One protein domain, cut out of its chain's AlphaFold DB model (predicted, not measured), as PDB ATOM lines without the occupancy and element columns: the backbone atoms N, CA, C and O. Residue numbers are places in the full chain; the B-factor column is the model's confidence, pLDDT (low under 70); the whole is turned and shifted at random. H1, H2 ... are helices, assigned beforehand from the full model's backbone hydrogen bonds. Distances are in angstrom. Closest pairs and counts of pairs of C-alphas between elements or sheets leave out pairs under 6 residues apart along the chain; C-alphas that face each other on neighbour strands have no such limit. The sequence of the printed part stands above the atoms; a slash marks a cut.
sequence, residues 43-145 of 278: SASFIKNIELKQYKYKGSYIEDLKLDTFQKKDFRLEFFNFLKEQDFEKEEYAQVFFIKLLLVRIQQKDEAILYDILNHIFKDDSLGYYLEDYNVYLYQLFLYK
ATOM      1  N   SER A  43      53.806 111.495 117.003       86.25
ATOM      2  CA  SER A  43      52.737 110.626 117.525       86.25
ATOM      3  C   SER A  43      53.250 109.552 118.488       86.25
ATOM      4  O   SER A  43      52.505 109.099 119.351       86.25
ATOM      5  N   ALA A  44      54.518 109.151 118.361       86.31
ATOM      6  CA  ALA A  44      55.191 108.216 119.267       86.31
ATOM      7  C   ALA A  44      56.025 108.924 120.354       86.31
ATOM      8  O   ALA A  44      56.809 108.285 121.054       86.31
ATOM      9  N   SER A  45      55.885 110.246 120.475       90.19
ATOM     10  CA  SER A  45      56.636 111.057 121.425       90.19
ATOM     11  C   SER A  45      56.244 110.765 122.878       90.19
ATOM     12  O   SER A  45      55.068 110.648 123.218       90.19
ATOM     13  N   PHE A  46      57.243 110.730 123.762       93.31
ATOM     14  CA  PHE A  46      57.042 110.669 125.212       93.31
ATOM     15  C   PHE A  46      56.653 112.024 125.836       93.31
ATOM     16  O   PHE A  46      56.268 112.078 127.004       93.31
ATOM     17  N   ILE A  47      56.730 113.106 125.057       93.00
ATOM     18  CA  ILE A  47      56.196 114.429 125.383       93.00
ATOM     19  C   ILE A  47      54.976 114.670 124.491       93.00
ATOM     20  O   ILE A  47      55.079 114.637 123.263       93.00
ATOM     21  N   LYS A  48      53.812 114.886 125.102       88.56
ATOM     22  CA  LYS A  48      52.556 115.124 124.374       88.56
ATOM     23  C   LYS A  48      52.448 116.577 123.902       88.56
ATOM     24  O   LYS A  48      53.166 117.443 124.394       88.56
ATOM     25  N   ASN A  49      51.496 116.817 123.000       84.62
ATOM     26  CA  ASN A  49      51.113 118.146 122.514       84.62
ATOM     27  C   ASN A  49      52.290 118.889 121.864       84.62
ATOM     28  O   ASN A  49      52.668 119.970 122.294       84.62
ATOM     29  N   ILE A  50      52.909 118.266 120.856       89.12
ATOM     30  CA  ILE A  50      53.878 118.939 119.982       89.12
ATOM     31  C   ILE A  50      53.144 119.300 118.699       89.12
ATOM     32  O   ILE A  50      52.992 118.470 117.799       89.12
ATOM     33  N   GLU A  51      52.650 120.529 118.648       89.69
ATOM     34  CA  GLU A  51      51.934 121.063 117.499       89.69
ATOM     35  C   GLU A  51      52.907 121.740 116.532       89.69
ATOM     36  O   GLU A  51      53.550 122.738 116.847       89.69
ATOM     37  N   LEU A  52      53.038 121.173 115.333       92.75
ATOM     38  CA  LEU A  52      53.921 121.707 114.297       92.75
ATOM     39  C   LEU A  52      53.289 122.918 113.598       92.75
ATOM     40  O   LEU A  52      52.076 123.124 113.622       92.75
ATOM     41  N   LYS A  53      54.123 123.674 112.890       92.88
ATOM     42  CA  LYS A  53      53.793 124.840 112.064       92.88
ATOM     43  C   LYS A  53      53.218 126.016 112.850       92.88
ATOM     44  O   LYS A  53      52.493 126.838 112.289       92.88
ATOM     45  N   GLN A  54      53.570 126.118 114.128       90.44
ATOM     46  CA  GLN A  54      53.110 127.189 115.007       90.44
ATOM     47  C   GLN A  54      54.042 128.409 115.004       90.44
ATOM     48  O   GLN A  54      53.576 129.543 114.879       90.44
ATOM     49  N   TYR A  55      55.358 128.196 115.092       91.81
ATOM     50  CA  TYR A  55      56.331 129.272 115.311       91.81
ATOM     51  C   TYR A  55      57.300 129.399 114.147       91.81
ATOM     52  O   TYR A  55      57.783 128.397 113.617       91.81
ATOM     53  N   LYS A  56      57.614 130.640 113.761       93.62
ATOM     54  CA  LYS A  56      58.550 130.935 112.674       93.62
ATOM     55  C   LYS A  56      59.713 131.789 113.145       93.62
ATOM     56  O   LYS A  56      59.502 132.828 113.756       93.62
ATOM     57  N   TYR A  57      60.916 131.409 112.738       95.12
ATOM     58  CA  TYR A  57      62.120 132.222 112.825       95.12
ATOM     59  C   TYR A  57      62.547 132.637 111.416       95.12
ATOM     60  O   TYR A  57      62.763 131.792 110.546       95.12
ATOM     61  N   LYS A  58      62.620 133.951 111.161       94.25
ATOM     62  CA  LYS A  58      62.982 134.520 109.846       94.25
ATOM     63  C   LYS A  58      62.220 133.885 108.670       94.25
ATOM     64  O   LYS A  58      62.789 133.546 107.636       94.25
ATOM     65  N   GLY A  59      60.913 133.693 108.849       92.81
ATOM     66  CA  GLY A  59      60.017 133.146 107.825       92.81
ATOM     67  C   GLY A  59      60.020 131.618 107.682       92.81
ATOM     68  O   GLY A  59      59.114 131.096 107.034       92.81
ATOM     69  N   SER A  60      60.952 130.902 108.319       96.06
ATOM     70  CA  SER A  60      60.986 129.432 108.357       96.06
ATOM     71  C   SER A  60      60.355 128.919 109.644       96.06
ATOM     72  O   SER A  60      60.537 129.542 110.689       96.06
ATOM     73  N   TYR A  61      59.620 127.809 109.598       96.75
ATOM     74  CA  TYR A  61      59.123 127.187 110.824       96.75
ATOM     75  C   TYR A  61      60.288 126.678 111.678       96.75
ATOM     76  O   TYR A  61      61.297 126.229 111.132       96.75
ATOM     77  N   ILE A  62      60.174 126.782 113.006       96.06
ATOM     78  CA  ILE A  62      61.262 126.393 113.917       96.06
ATOM     79  C   ILE A  62      61.645 124.931 113.699       96.06
ATOM     80  O   ILE A  62      62.826 124.611 113.627       96.06
ATOM     81  N   GLU A  63      60.672 124.042 113.534       96.25
ATOM     82  CA  GLU A  63      60.924 122.619 113.335       96.25
ATOM     83  C   GLU A  63      61.628 122.286 112.003       96.25
ATOM     84  O   GLU A  63      62.248 121.228 111.879       96.25
ATOM     85  N   ASP A  64      61.601 123.213 111.041       96.94
ATOM     86  CA  ASP A  64      62.270 123.105 109.741       96.94
ATOM     87  C   ASP A  64      63.700 123.683 109.758       96.94
ATOM     88  O   ASP A  64      64.405 123.640 108.745       96.94
ATOM     89  N   LEU A  65      64.174 124.218 110.891       96.75
ATOM     90  CA  LEU A  65      65.551 124.701 111.006       96.75
ATOM     91  C   LEU A  65      66.536 123.531 110.938       96.75
ATOM     92  O   LEU A  65      66.364 122.506 111.602       96.75
ATOM     93  N   LYS A  66      67.591 123.697 110.137       95.56
ATOM     94  CA  LYS A  66      68.627 122.676 109.958       95.56
ATOM     95  C   LYS A  66      69.529 122.582 111.178       95.56
ATOM     96  O   LYS A  66      69.993 123.604 111.683       95.56
ATOM     97  N   LEU A  67      69.840 121.365 111.614       93.56
ATOM     98  CA  LEU A  67      70.672 121.140 112.793       93.56
ATOM     99  C   LEU A  67      72.055 121.777 112.653       93.56
ATOM    100  O   LEU A  67      72.522 122.446 113.568       93.56
ATOM    101  N   ASP A  68      72.698 121.627 111.497       91.75
ATOM    102  CA  ASP A  68      74.038 122.155 111.236       91.75
ATOM    103  C   ASP A  68      74.160 123.678 111.411       91.75
ATOM    104  O   ASP A  68      75.218 124.181 111.796       91.75
ATOM    105  N   THR A  69      73.072 124.424 111.201       94.12
ATOM    106  CA  THR A  69      73.058 125.877 111.414       94.12
ATOM    107  C   THR A  69      73.300 126.247 112.871       94.12
ATOM    108  O   THR A  69      73.988 127.235 113.133       94.12
ATOM    109  N   PHE A  70      72.871 125.403 113.813       94.19
ATOM    110  CA  PHE A  70      73.131 125.579 115.238       94.19
ATOM    111  C   PHE A  70      74.603 125.380 115.611       94.19
ATOM    112  O   PHE A  70      74.990 125.750 116.710       94.19
ATOM    113  N   GLN A  71      75.482 124.883 114.737       90.62
ATOM    114  CA  GLN A  71      76.926 124.891 115.030       90.62
ATOM    115  C   GLN A  71      77.518 126.305 114.949       90.62
ATOM    116  O   GLN A  71      78.526 126.604 115.595       90.62
ATOM    117  N   LYS A  72      76.876 127.205 114.196       94.31
ATOM    118  CA  LYS A  72      77.320 128.591 114.028       94.31
ATOM    119  C   LYS A  72      76.924 129.401 115.260       94.31
ATOM    120  O   LYS A  72      75.740 129.577 115.537       94.31
ATOM    121  N   LYS A  73      77.923 129.923 115.978       94.25
ATOM    122  CA  LYS A  73      77.723 130.713 117.204       94.25
ATOM    123  C   LYS A  73      76.761 131.884 116.986       94.25
ATOM    124  O   LYS A  73      75.832 132.040 117.769       94.25
ATOM    125  N   ASP A  74      76.946 132.646 115.911       96.56
ATOM    126  CA  ASP A  74      76.117 133.823 115.622       96.56
ATOM    127  C   ASP A  74      74.652 133.443 115.394       96.56
ATOM    128  O   ASP A  74      73.757 134.090 115.929       96.56
ATOM    129  N   PHE A  75      74.407 132.338 114.679       96.75
ATOM    130  CA  PHE A  75      73.057 131.818 114.489       96.75
ATOM    131  C   PHE A  75      72.431 131.390 115.818       96.75
ATOM    132  O   PHE A  75      71.297 131.767 116.088       96.75
ATOM    133  N   ARG A  76      73.156 130.638 116.664       95.25
ATOM    134  CA  ARG A  76      72.636 130.238 117.984       95.25
ATOM    135  C   ARG A  76      72.265 131.445 118.826       95.25
ATOM    136  O   ARG A  76      71.173 131.472 119.372       95.25
ATOM    137  N   LEU A  77      73.159 132.430 118.919       94.94
ATOM    138  CA  LEU A  77      72.923 133.637 119.709       94.94
ATOM    139  C   LEU A  77      71.699 134.397 119.203       94.94
ATOM    140  O   LEU A  77      70.830 134.757 119.991       94.94
ATOM    141  N   GLU A  78      71.601 134.596 117.891       96.75
ATOM    142  CA  GLU A  78      70.472 135.301 117.295       96.75
ATOM    143  C   GLU A  78      69.154 134.537 117.478       96.75
ATOM    144  O   GLU A  78      68.138 135.128 117.838       96.75
ATOM    145  N   PHE A  79      69.161 133.222 117.264       96.75
ATOM    146  CA  PHE A  79      67.980 132.386 117.445       96.75
ATOM    147  C   PHE A  79      67.548 132.319 118.915       96.75
ATOM    148  O   PHE A  79      66.363 132.425 119.212       96.75
ATOM    149  N   PHE A  80      68.491 132.197 119.849       95.25
ATOM    150  CA  PHE A  80      68.188 132.175 121.280       95.25
ATOM    151  C   PHE A  80      67.667 133.528 121.760       95.25
ATOM    152  O   PHE A  80      66.748 133.566 122.571       95.25
ATOM    153  N   ASN A  81      68.184 134.641 121.234       94.00
ATOM    154  CA  ASN A  81      67.617 135.962 121.502       94.00
ATOM    155  C   ASN A  81      66.191 136.081 120.958       94.00
ATOM    156  O   ASN A  81      65.304 136.483 121.700       94.00
ATOM    157  N   PHE A  82      65.942 135.625 119.726       93.81
ATOM    158  CA  PHE A  82      64.586 135.558 119.179       93.81
ATOM    159  C   PHE A  82      63.637 134.758 120.079       93.81
ATOM    160  O   PHE A  82      62.515 135.196 120.323       93.81
ATOM    161  N   LEU A  83      64.088 133.601 120.574       92.88
ATOM    162  CA  LEU A  83      63.331 132.784 121.515       92.88
ATOM    163  C   LEU A  83      63.024 133.574 122.792       92.88
ATOM    164  O   LEU A  83      61.879 133.589 123.214       92.88
ATOM    165  N   LYS A  84      63.999 134.273 123.377       89.19
ATOM    166  CA  LYS A  84      63.816 135.077 124.601       89.19
ATOM    167  C   LYS A  84      62.863 136.263 124.426       89.19
ATOM    168  O   LYS A  84      62.184 136.625 125.376       89.19
ATOM    169  N   GLU A  85      62.797 136.841 123.231       86.38
ATOM    170  CA  GLU A  85      61.950 138.000 122.916       86.38
ATOM    171  C   GLU A  85      60.489 137.640 122.583       86.38
ATOM    172  O   GLU A  85      59.683 138.540 122.356       86.38
ATOM    173  N   GLN A  86      60.121 136.351 122.517       79.38
ATOM    174  CA  GLN A  86      58.731 135.967 122.240       79.38
ATOM    175  C   GLN A  86      57.806 136.322 123.412       79.38
ATOM    176  O   GLN A  86      58.057 135.924 124.547       79.38
ATOM    177  N   ASP A  87      56.729 137.046 123.097       66.62
ATOM    178  CA  ASP A  87      55.787 137.601 124.072       66.62
ATOM    179  C   ASP A  87      54.885 136.537 124.729       66.62
ATOM    180  O   ASP A  87      54.545 135.514 124.125       66.62
ATOM    181  N   PHE A  88      54.473 136.814 125.968       58.28
ATOM    182  CA  PHE A  88      53.882 135.863 126.914       58.28
ATOM    183  C   PHE A  88      52.370 135.616 126.734       58.28
ATOM    184  O   PHE A  88      51.759 134.900 127.523       58.28
ATOM    185  N   GLU A  89      51.727 136.176 125.708       52.59
ATOM    186  CA  GLU A  89      50.261 136.117 125.570       52.59
ATOM    187  C   GLU A  89      49.710 134.810 124.947       52.59
ATOM    188  O   GLU A  89      48.512 134.716 124.677       52.59
ATOM    189  N   LYS A  90      50.538 133.780 124.706       55.62
ATOM    190  CA  LYS A  90      50.099 132.481 124.148       55.62
ATOM    191  C   LYS A  90      50.338 131.326 125.122       55.62
ATOM    192  O   LYS A  90      51.391 131.242 125.730       55.62
ATOM    193  N   GLU A  91      49.376 130.404 125.215       53.72
ATOM    194  CA  GLU A  91      49.376 129.263 126.156       53.72
ATOM    195  C   GLU A  91      50.562 128.289 125.987       53.72
ATOM    196  O   GLU A  91      50.924 127.589 126.932       53.72
ATOM    197  N   GLU A  92      51.200 128.261 124.813       63.88
ATOM    198  CA  GLU A  92      52.479 127.587 124.583       63.88
ATOM    199  C   GLU A  92      53.446 128.541 123.869       63.88
ATOM    200  O   GLU A  92      53.054 129.305 122.974       63.88
ATOM    201  N   TYR A  93      54.717 128.505 124.272       82.38
ATOM    202  CA  TYR A  93      55.735 129.447 123.818       82.38
ATOM    203  C   TYR A  93      56.757 128.796 122.883       82.38
ATOM    204  O   TYR A  93      57.021 127.595 122.956       82.38
ATOM    205  N   ALA A  94      57.390 129.594 122.020       88.69
ATOM    206  CA  ALA A  94      58.372 129.091 121.056       88.69
ATOM    207  C   ALA A  94      59.575 128.401 121.728       88.69
ATOM    208  O   ALA A  94      60.112 127.436 121.183       88.69
ATOM    209  N   GLN A  95      59.989 128.872 122.912       89.62
ATOM    210  CA  GLN A  95      61.079 128.282 123.697       89.62
ATOM    211  C   GLN A  95      60.678 126.889 124.187       89.62
ATOM    212  O   GLN A  95      61.423 125.926 124.012       89.62
ATOM    213  N   VAL A  96      59.459 126.776 124.723       89.50
ATOM    214  CA  VAL A  96      58.865 125.514 125.173       89.50
ATOM    215  C   VAL A  96      58.759 124.522 124.016       89.50
ATOM    216  O   VAL A  96      59.245 123.396 124.125       89.50
ATOM    217  N   PHE A  97      58.184 124.949 122.891       92.19
ATOM    218  CA  PHE A  97      58.073 124.128 121.689       92.19
ATOM    219  C   PHE A  97      59.440 123.602 121.235       92.19
ATOM    220  O   PHE A  97      59.605 122.404 120.988       92.19
ATOM    221  N   PHE A  98      60.439 124.485 121.172       94.69
ATOM    222  CA  PHE A  98      61.793 124.131 120.760       94.69
ATOM    223  C   PHE A  98      62.443 123.113 121.709       94.69
ATOM    224  O   PHE A  98      62.992 122.114 121.242       94.69
ATOM    225  N   ILE A  99      62.325 123.312 123.027       94.06
ATOM    226  CA  ILE A  99      62.848 122.385 124.041       94.06
ATOM    227  C   ILE A  99      62.166 121.018 123.925       94.06
ATOM    228  O   ILE A  99      62.855 119.999 123.840       94.06
ATOM    229  N   LYS A 100      60.829 120.970 123.850       94.00
ATOM    230  CA  LYS A 100      60.085 119.710 123.681       94.00
ATOM    231  C   LYS A 100      60.543 118.959 122.434       94.00
ATOM    232  O   LYS A 100      60.848 117.769 122.511       94.00
ATOM    233  N   LEU A 101      60.630 119.647 121.294       95.25
ATOM    234  CA  LEU A 101      61.057 119.043 120.035       95.25
ATOM    235  C   LEU A 101      62.493 118.504 120.125       95.25
ATOM    236  O   LEU A 101      62.758 117.391 119.668       95.25
ATOM    237  N   LEU A 102      63.400 119.248 120.762       96.00
ATOM    238  CA  LEU A 102      64.785 118.832 120.969       96.00
ATOM    239  C   LEU A 102      64.881 117.565 121.830       96.00
ATOM    240  O   LEU A 102      65.548 116.607 121.436       96.00
ATOM    241  N   LEU A 103      64.176 117.521 122.965       96.50
ATOM    242  CA  LEU A 103      64.147 116.356 123.856       96.50
ATOM    243  C   LEU A 103      63.579 115.116 123.145       96.50
ATOM    244  O   LEU A 103      64.132 114.020 123.245       96.50
ATOM    245  N   VAL A 104      62.512 115.278 122.361       96.31
ATOM    246  CA  VAL A 104      61.927 114.185 121.565       96.31
ATOM    247  C   VAL A 104      62.866 113.715 120.471       96.31
ATOM    248  O   VAL A 104      62.977 112.513 120.224       96.31
ATOM    249  N   ARG A 105      63.599 114.627 119.836       95.75
ATOM    250  CA  ARG A 105      64.591 114.224 118.851       95.75
ATOM    251  C   ARG A 105      65.729 113.436 119.496       95.75
ATOM    252  O   ARG A 105      66.052 112.375 118.979       95.75
ATOM    253  N   ILE A 106      66.261 113.869 120.643       96.00
ATOM    254  CA  ILE A 106      67.282 113.120 121.410       96.00
ATOM    255  C   ILE A 106      66.773 111.719 121.784       96.00
ATOM    256  O   ILE A 106      67.482 110.714 121.685       96.00
ATOM    257  N   GLN A 107      65.498 111.613 122.162       95.69
ATOM    258  CA  GLN A 107      64.872 110.323 122.446       95.69
ATOM    259  C   GLN A 107      64.948 109.362 121.251       95.69
ATOM    260  O   GLN A 107      65.192 108.165 121.439       95.69
ATOM    261  N   GLN A 108      64.731 109.868 120.035       94.62
ATOM    262  CA  GLN A 108      64.578 109.071 118.813       94.62
ATOM    263  C   GLN A 108      65.856 108.971 117.968       94.62
ATOM    264  O   GLN A 108      65.959 108.071 117.135       94.62
ATOM    265  N   LYS A 109      66.824 109.872 118.167       93.00
ATOM    266  CA  LYS A 109      68.046 110.021 117.368       93.00
ATOM    267  C   LYS A 109      69.248 110.237 118.284       93.00
ATOM    268  O   LYS A 109      69.178 111.026 119.217       93.00
ATOM    269  N   ASP A 110      70.372 109.608 117.960       89.19
ATOM    270  CA  ASP A 110      71.622 109.731 118.722       89.19
ATOM    271  C   ASP A 110      72.612 110.683 118.028       89.19
ATOM    272  O   ASP A 110      73.780 110.369 117.802       89.19
ATOM    273  N   GLU A 111      72.129 111.865 117.634       93.44
ATOM    274  CA  GLU A 111      72.939 112.880 116.956       93.44
ATOM    275  C   GLU A 111      73.660 113.770 117.976       93.44
ATOM    276  O   GLU A 111      73.033 114.500 118.742       93.44
ATOM    277  N   ALA A 112      74.994 113.764 117.949       94.25
ATOM    278  CA  ALA A 112      75.830 114.498 118.903       94.25
ATOM    279  C   ALA A 112      75.510 115.999 119.011       94.25
ATOM    280  O   ALA A 112      75.576 116.578 120.090       94.25
ATOM    281  N   ILE A 113      75.127 116.629 117.897       94.56
ATOM    282  CA  ILE A 113      74.777 118.053 117.869       94.56
ATOM    283  C   ILE A 113      73.590 118.393 118.778       94.56
ATOM    284  O   ILE A 113      73.508 119.506 119.279       94.56
ATOM    285  N   LEU A 114      72.688 117.444 119.038       96.25
ATOM    286  CA  LEU A 114      71.534 117.685 119.900       96.25
ATOM    287  C   LEU A 114      71.954 117.879 121.358       96.25
ATOM    288  O   LEU A 114      71.361 118.701 122.050       96.25
ATOM    289  N   TYR A 115      73.000 117.172 121.797       96.81
ATOM    290  CA  TYR A 115      73.610 117.412 123.103       96.81
ATOM    291  C   TYR A 115      74.208 118.816 123.172       96.81
ATOM    292  O   TYR A 115      73.951 119.538 124.128       96.81
ATOM    293  N   ASP A 116      74.956 119.223 122.142       95.69
ATOM    294  CA  ASP A 116      75.570 120.553 122.082       95.69
ATOM    295  C   ASP A 116      74.515 121.668 122.153       95.69
ATOM    296  O   ASP A 116      74.641 122.594 122.953       95.69
ATOM    297  N   ILE A 117      73.423 121.546 121.387       96.00
ATOM    298  CA  ILE A 117      72.297 122.491 121.432       96.00
ATOM    299  C   ILE A 117      71.663 122.510 122.827       96.00
ATOM    300  O   ILE A 117      71.494 123.585 123.399       96.00
ATOM    301  N   LEU A 118      71.331 121.339 123.384       96.56
ATOM    302  CA  LEU A 118      70.688 121.226 124.694       96.56
ATOM    303  C   LEU A 118      71.559 121.831 125.801       96.56
ATOM    304  O   LEU A 118      71.052 122.538 126.666       96.56
ATOM    305  N   ASN A 119      72.869 121.603 125.750       95.75
ATOM    306  CA  ASN A 119      73.805 122.130 126.732       95.75
ATOM    307  C   ASN A 119      73.957 123.658 126.631       95.75
ATOM    308  O   ASN A 119      74.082 124.333 127.647       95.75
ATOM    309  N   HIS A 120      73.878 124.230 125.425       95.44
ATOM    310  CA  HIS A 120      73.836 125.686 125.261       95.44
ATOM    311  C   HIS A 120      72.526 126.304 125.772       95.44
ATOM    312  O   HIS A 120      72.571 127.401 126.317       95.44
ATOM    313  N   ILE A 121      71.382 125.626 125.611       94.62
ATOM    314  CA  ILE A 121      70.101 126.054 126.209       94.62
ATOM    315  C   ILE A 121      70.212 126.035 127.732       94.62
ATOM    316  O   ILE A 121      69.881 127.020 128.377       94.62
ATOM    317  N   PHE A 122      70.711 124.929 128.290       94.69
ATOM    318  CA  PHE A 122      70.870 124.741 129.731       94.69
ATOM    319  C   PHE A 122      71.715 125.849 130.383       94.69
ATOM    320  O   PHE A 122      71.418 126.276 131.492       94.69
ATOM    321  N   LYS A 123      72.751 126.328 129.688       93.56
ATOM    322  CA  LYS A 123      73.663 127.376 130.174       93.56
ATOM    323  C   LYS A 123      73.186 128.810 129.947       93.56
ATOM    324  O   LYS A 123      73.852 129.730 130.409       93.56
ATOM    325  N   ASP A 124      72.119 129.023 129.183       93.06
ATOM    326  CA  ASP A 124      71.543 130.357 129.013       93.06
ATOM    327  C   ASP A 124      70.594 130.627 130.187       93.06
ATOM    328  O   ASP A 124      69.646 129.879 130.392       93.06
ATOM    329  N   ASP A 125      70.834 131.694 130.952       86.19
ATOM    330  CA  ASP A 125      70.090 131.977 132.192       86.19
ATOM    331  C   ASP A 125      68.566 132.072 131.992       86.19
ATOM    332  O   ASP A 125      67.795 131.783 132.904       86.19
ATOM    333  N   SER A 126      68.111 132.484 130.803       86.44
ATOM    334  CA  SER A 126      66.681 132.601 130.502       86.44
ATOM    335  C   SER A 126      66.123 131.311 129.919       86.44
ATOM    336  O   SER A 126      65.059 130.859 130.332       86.44
ATOM    337  N   LEU A 127      66.816 130.706 128.949       88.88
ATOM    338  CA  LEU A 127      66.336 129.482 128.303       88.88
ATOM    339  C   LEU A 127      66.478 128.242 129.196       88.88
ATOM    340  O   LEU A 127      65.651 127.334 129.111       88.88
ATOM    341  N   GLY A 128      67.475 128.231 130.079       87.31
ATOM    342  CA  GLY A 128      67.705 127.200 131.082       87.31
ATOM    343  C   GLY A 128      66.534 127.073 132.050       87.31
ATOM    344  O   GLY A 128      66.100 125.955 132.303       87.31
ATOM    345  N   TYR A 129      65.937 128.192 132.480       86.12
ATOM    346  CA  TYR A 129      64.728 128.192 133.316       86.12
ATOM    347  C   TYR A 129      63.582 127.397 132.674       86.12
ATOM    348  O   TYR A 129      62.980 126.539 133.314       86.12
ATOM    349  N   TYR A 130      63.335 127.591 131.374       84.56
ATOM    350  CA  TYR A 130      62.310 126.813 130.673       84.56
ATOM    351  C   TYR A 130      62.670 125.333 130.574       84.56
ATOM    352  O   TYR A 130      61.769 124.509 130.531       84.56
ATOM    353  N   LEU A 131      63.954 124.965 130.521       84.62
ATOM    354  CA  LEU A 131      64.352 123.556 130.539       84.62
ATOM    355  C   LEU A 131      64.044 122.903 131.894       84.62
ATOM    356  O   LEU A 131      63.692 121.721 131.917       84.62
ATOM    357  N   GLU A 132      64.104 123.655 132.998       82.44
ATOM    358  CA  GLU A 132      63.792 123.142 134.336       82.44
ATOM    359  C   GLU A 132      62.337 122.670 134.462       82.44
ATOM    360  O   GLU A 132      62.077 121.631 135.078       82.44
ATOM    361  N   ASP A 133      61.398 123.339 133.786       84.56
ATOM    362  CA  ASP A 133      59.994 122.904 133.697       84.56
ATOM    363  C   ASP A 133      59.844 121.523 133.025       84.56
ATOM    364  O   ASP A 133      58.862 120.806 133.238       84.56
ATOM    365  N   TYR A 134      60.844 121.107 132.239       88.88
ATOM    366  CA  TYR A 134      60.904 119.812 131.555       88.88
ATOM    367  C   TYR A 134      61.918 118.849 132.183       88.88
ATOM    368  O   TYR A 134      62.217 117.803 131.596       88.88
ATOM    369  N   ASN A 135      62.391 119.126 133.401       92.56
ATOM    370  CA  ASN A 135      63.358 118.292 134.111       92.56
ATOM    371  C   ASN A 135      62.945 116.825 134.209       92.56
ATOM    372  O   ASN A 135      63.751 115.935 133.964       92.56
ATOM    373  N   VAL A 136      61.671 116.544 134.485       94.00
ATOM    374  CA  VAL A 136      61.175 115.160 134.566       94.00
ATOM    375  C   VAL A 136      61.356 114.413 133.238       94.00
ATOM    376  O   VAL A 136      61.613 113.207 133.234       94.00
ATOM    377  N   TYR A 137      61.263 115.105 132.100       96.19
ATOM    378  CA  TYR A 137      61.529 114.521 130.786       96.19
ATOM    379  C   TYR A 137      63.028 114.378 130.521       96.19
ATOM    380  O   TYR A 137      63.449 113.331 130.026       96.19
ATOM    381  N   LEU A 138      63.836 115.374 130.894       97.12
ATOM    382  CA  LEU A 138      65.298 115.301 130.818       97.12
ATOM    383  C   LEU A 138      65.844 114.121 131.639       97.12
ATOM    384  O   LEU A 138      66.648 113.338 131.139       97.12
ATOM    385  N   TYR A 139      65.352 113.939 132.863       97.88
ATOM    386  CA  TYR A 139      65.738 112.839 133.743       97.88
ATOM    387  C   TYR A 139      65.337 111.482 133.170       97.88
ATOM    388  O   TYR A 139      66.145 110.555 133.169       97.88
ATOM    389  N   GLN A 140      64.123 111.355 132.621       97.69
ATOM    390  CA  GLN A 140      63.724 110.133 131.916       97.69
ATOM    391  C   GLN A 140      64.633 109.855 130.713       97.69
ATOM    392  O   GLN A 140      65.042 108.714 130.509       97.69
ATOM    393  N   LEU A 141      65.002 110.871 129.929       97.06
ATOM    394  CA  LEU A 141      65.936 110.681 128.818       97.06
ATOM    395  C   LEU A 141      67.310 110.226 129.289       97.06
ATOM    396  O   LEU A 141      67.866 109.300 128.699       97.06
ATOM    397  N   PHE A 142      67.825 110.826 130.361       97.19
ATOM    398  CA  PHE A 142      69.095 110.425 130.945       97.19
ATOM    399  C   PHE A 142      69.061 108.977 131.432       97.19
ATOM    400  O   PHE A 142      69.921 108.192 131.050       97.19
ATOM    401  N   LEU A 143      68.037 108.573 132.193       97.00
ATOM    402  CA  LEU A 143      67.898 107.183 132.645       97.00
ATOM    403  C   LEU A 143      67.691 106.204 131.478       97.00
ATOM    404  O   LEU A 143      68.032 105.029 131.592       97.00
ATOM    405  N   TYR A 144      67.119 106.651 130.358       96.38
ATOM    406  CA  TYR A 144      66.877 105.809 129.184       96.38
ATOM    407  C   TYR A 144      68.113 105.615 128.304       96.38
ATOM    408  O   TYR A 144      68.310 104.523 127.764       96.38
ATOM    409  N   LYS A 145      68.925 106.664 128.150       94.62
ATOM    410  CA  LYS A 145      70.126 106.687 127.306       94.62
ATOM    411  C   LYS A 145      71.276 107.423 128.002       94.62
ATOM    412  O   LYS A 145      71.757 108.432 127.480       94.62
TER     413      LYS A 145
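Overview. This is residues 43 to 145 of the 278 residues of an uncharacterized protein of Capnocytophaga endodontalis (UniProt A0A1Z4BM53). The longest helix, H3, lies in the core, with H4 folding back beside it as a helical hairpin, while H5 and then H6 follow one another along another side of H3, H5 crossing its earlier part and H6 running nearly alongside its later part. H2 is near the end of H3 where H3 begins, and the short H1 packs on H4; a long stretch with no named element, residues 43 to 66, lies farther out. The printed part has 103 residues with six named helices, H1 to H6 in chain order, and no named strand, so its class is all helix. It is compact, with a radius of gyration of the C-alphas of 13.0 A, and rounded, spanning 34 by 30 by 26 A.

Arrangement. The hub is H3, residues 94 to 108, which touches four other helices. It touches H4, residues 112 to 122, with the C-alphas of Ile 106 and Leu 114 closest at 6.4 A; this hairpin runs opposite ways at a shallow tilt of 34.9 degrees, only just short of steep. With residues 103 to 107 alone, H3 touches H6, residues 135 to 144, the same way at a shallow tilt of 12 degrees; the closest C-alphas, of Gln 107 and Leu 141, are 6.5 A apart. With residues 95 to 99 alone, H3 touches H5, residues 125 to 132, the same way at a steep tilt of 53 degrees, closest at the C-alphas of Val 96 and Tyr 130, 6.6 A. H3 only just touches H2, residues 73 to 84, with 3 pairs of C-alphas within 8 A, closest at Leu 83 and Gln 95, 5.5 A. H1, residues 67 to 71, touches H4, with the C-alphas of Phe 70 and Ile 117 closest at 7.0 A. H4 and H6 are apart, and H5 and H6 meet only through their link. In H2, H3, H4 and H6 every O i to N i+4 pair is within hydrogen-bond range, against 2 of 4 in H5 and 0 of 1 in H1, where 2 of 2 O i to N i+3 pairs are.

Along the chain. H3 is 21.1 A long, from C-alpha 94 at (58.372, 129.091, 121.056) to C-alpha 108. H2 measures 16.3 A, H4 15.7 A and H6 13.9 A, while H5 measures 11.1 A and H1 7.6 A. H1 begins at C-alpha 67, (70.672, 121.140, 112.793), and H6 ends at C-alpha 144, (66.877, 105.809, 129.184).

Size, cuts and confidence. The two C-alphas farthest apart, of Gly 59 and Leu 143, are 36.8 A apart. The printed part has no cut, and no link between helices is long. Mean pLDDT of the printed part is 90.8; residues 87 to 92 are under 70.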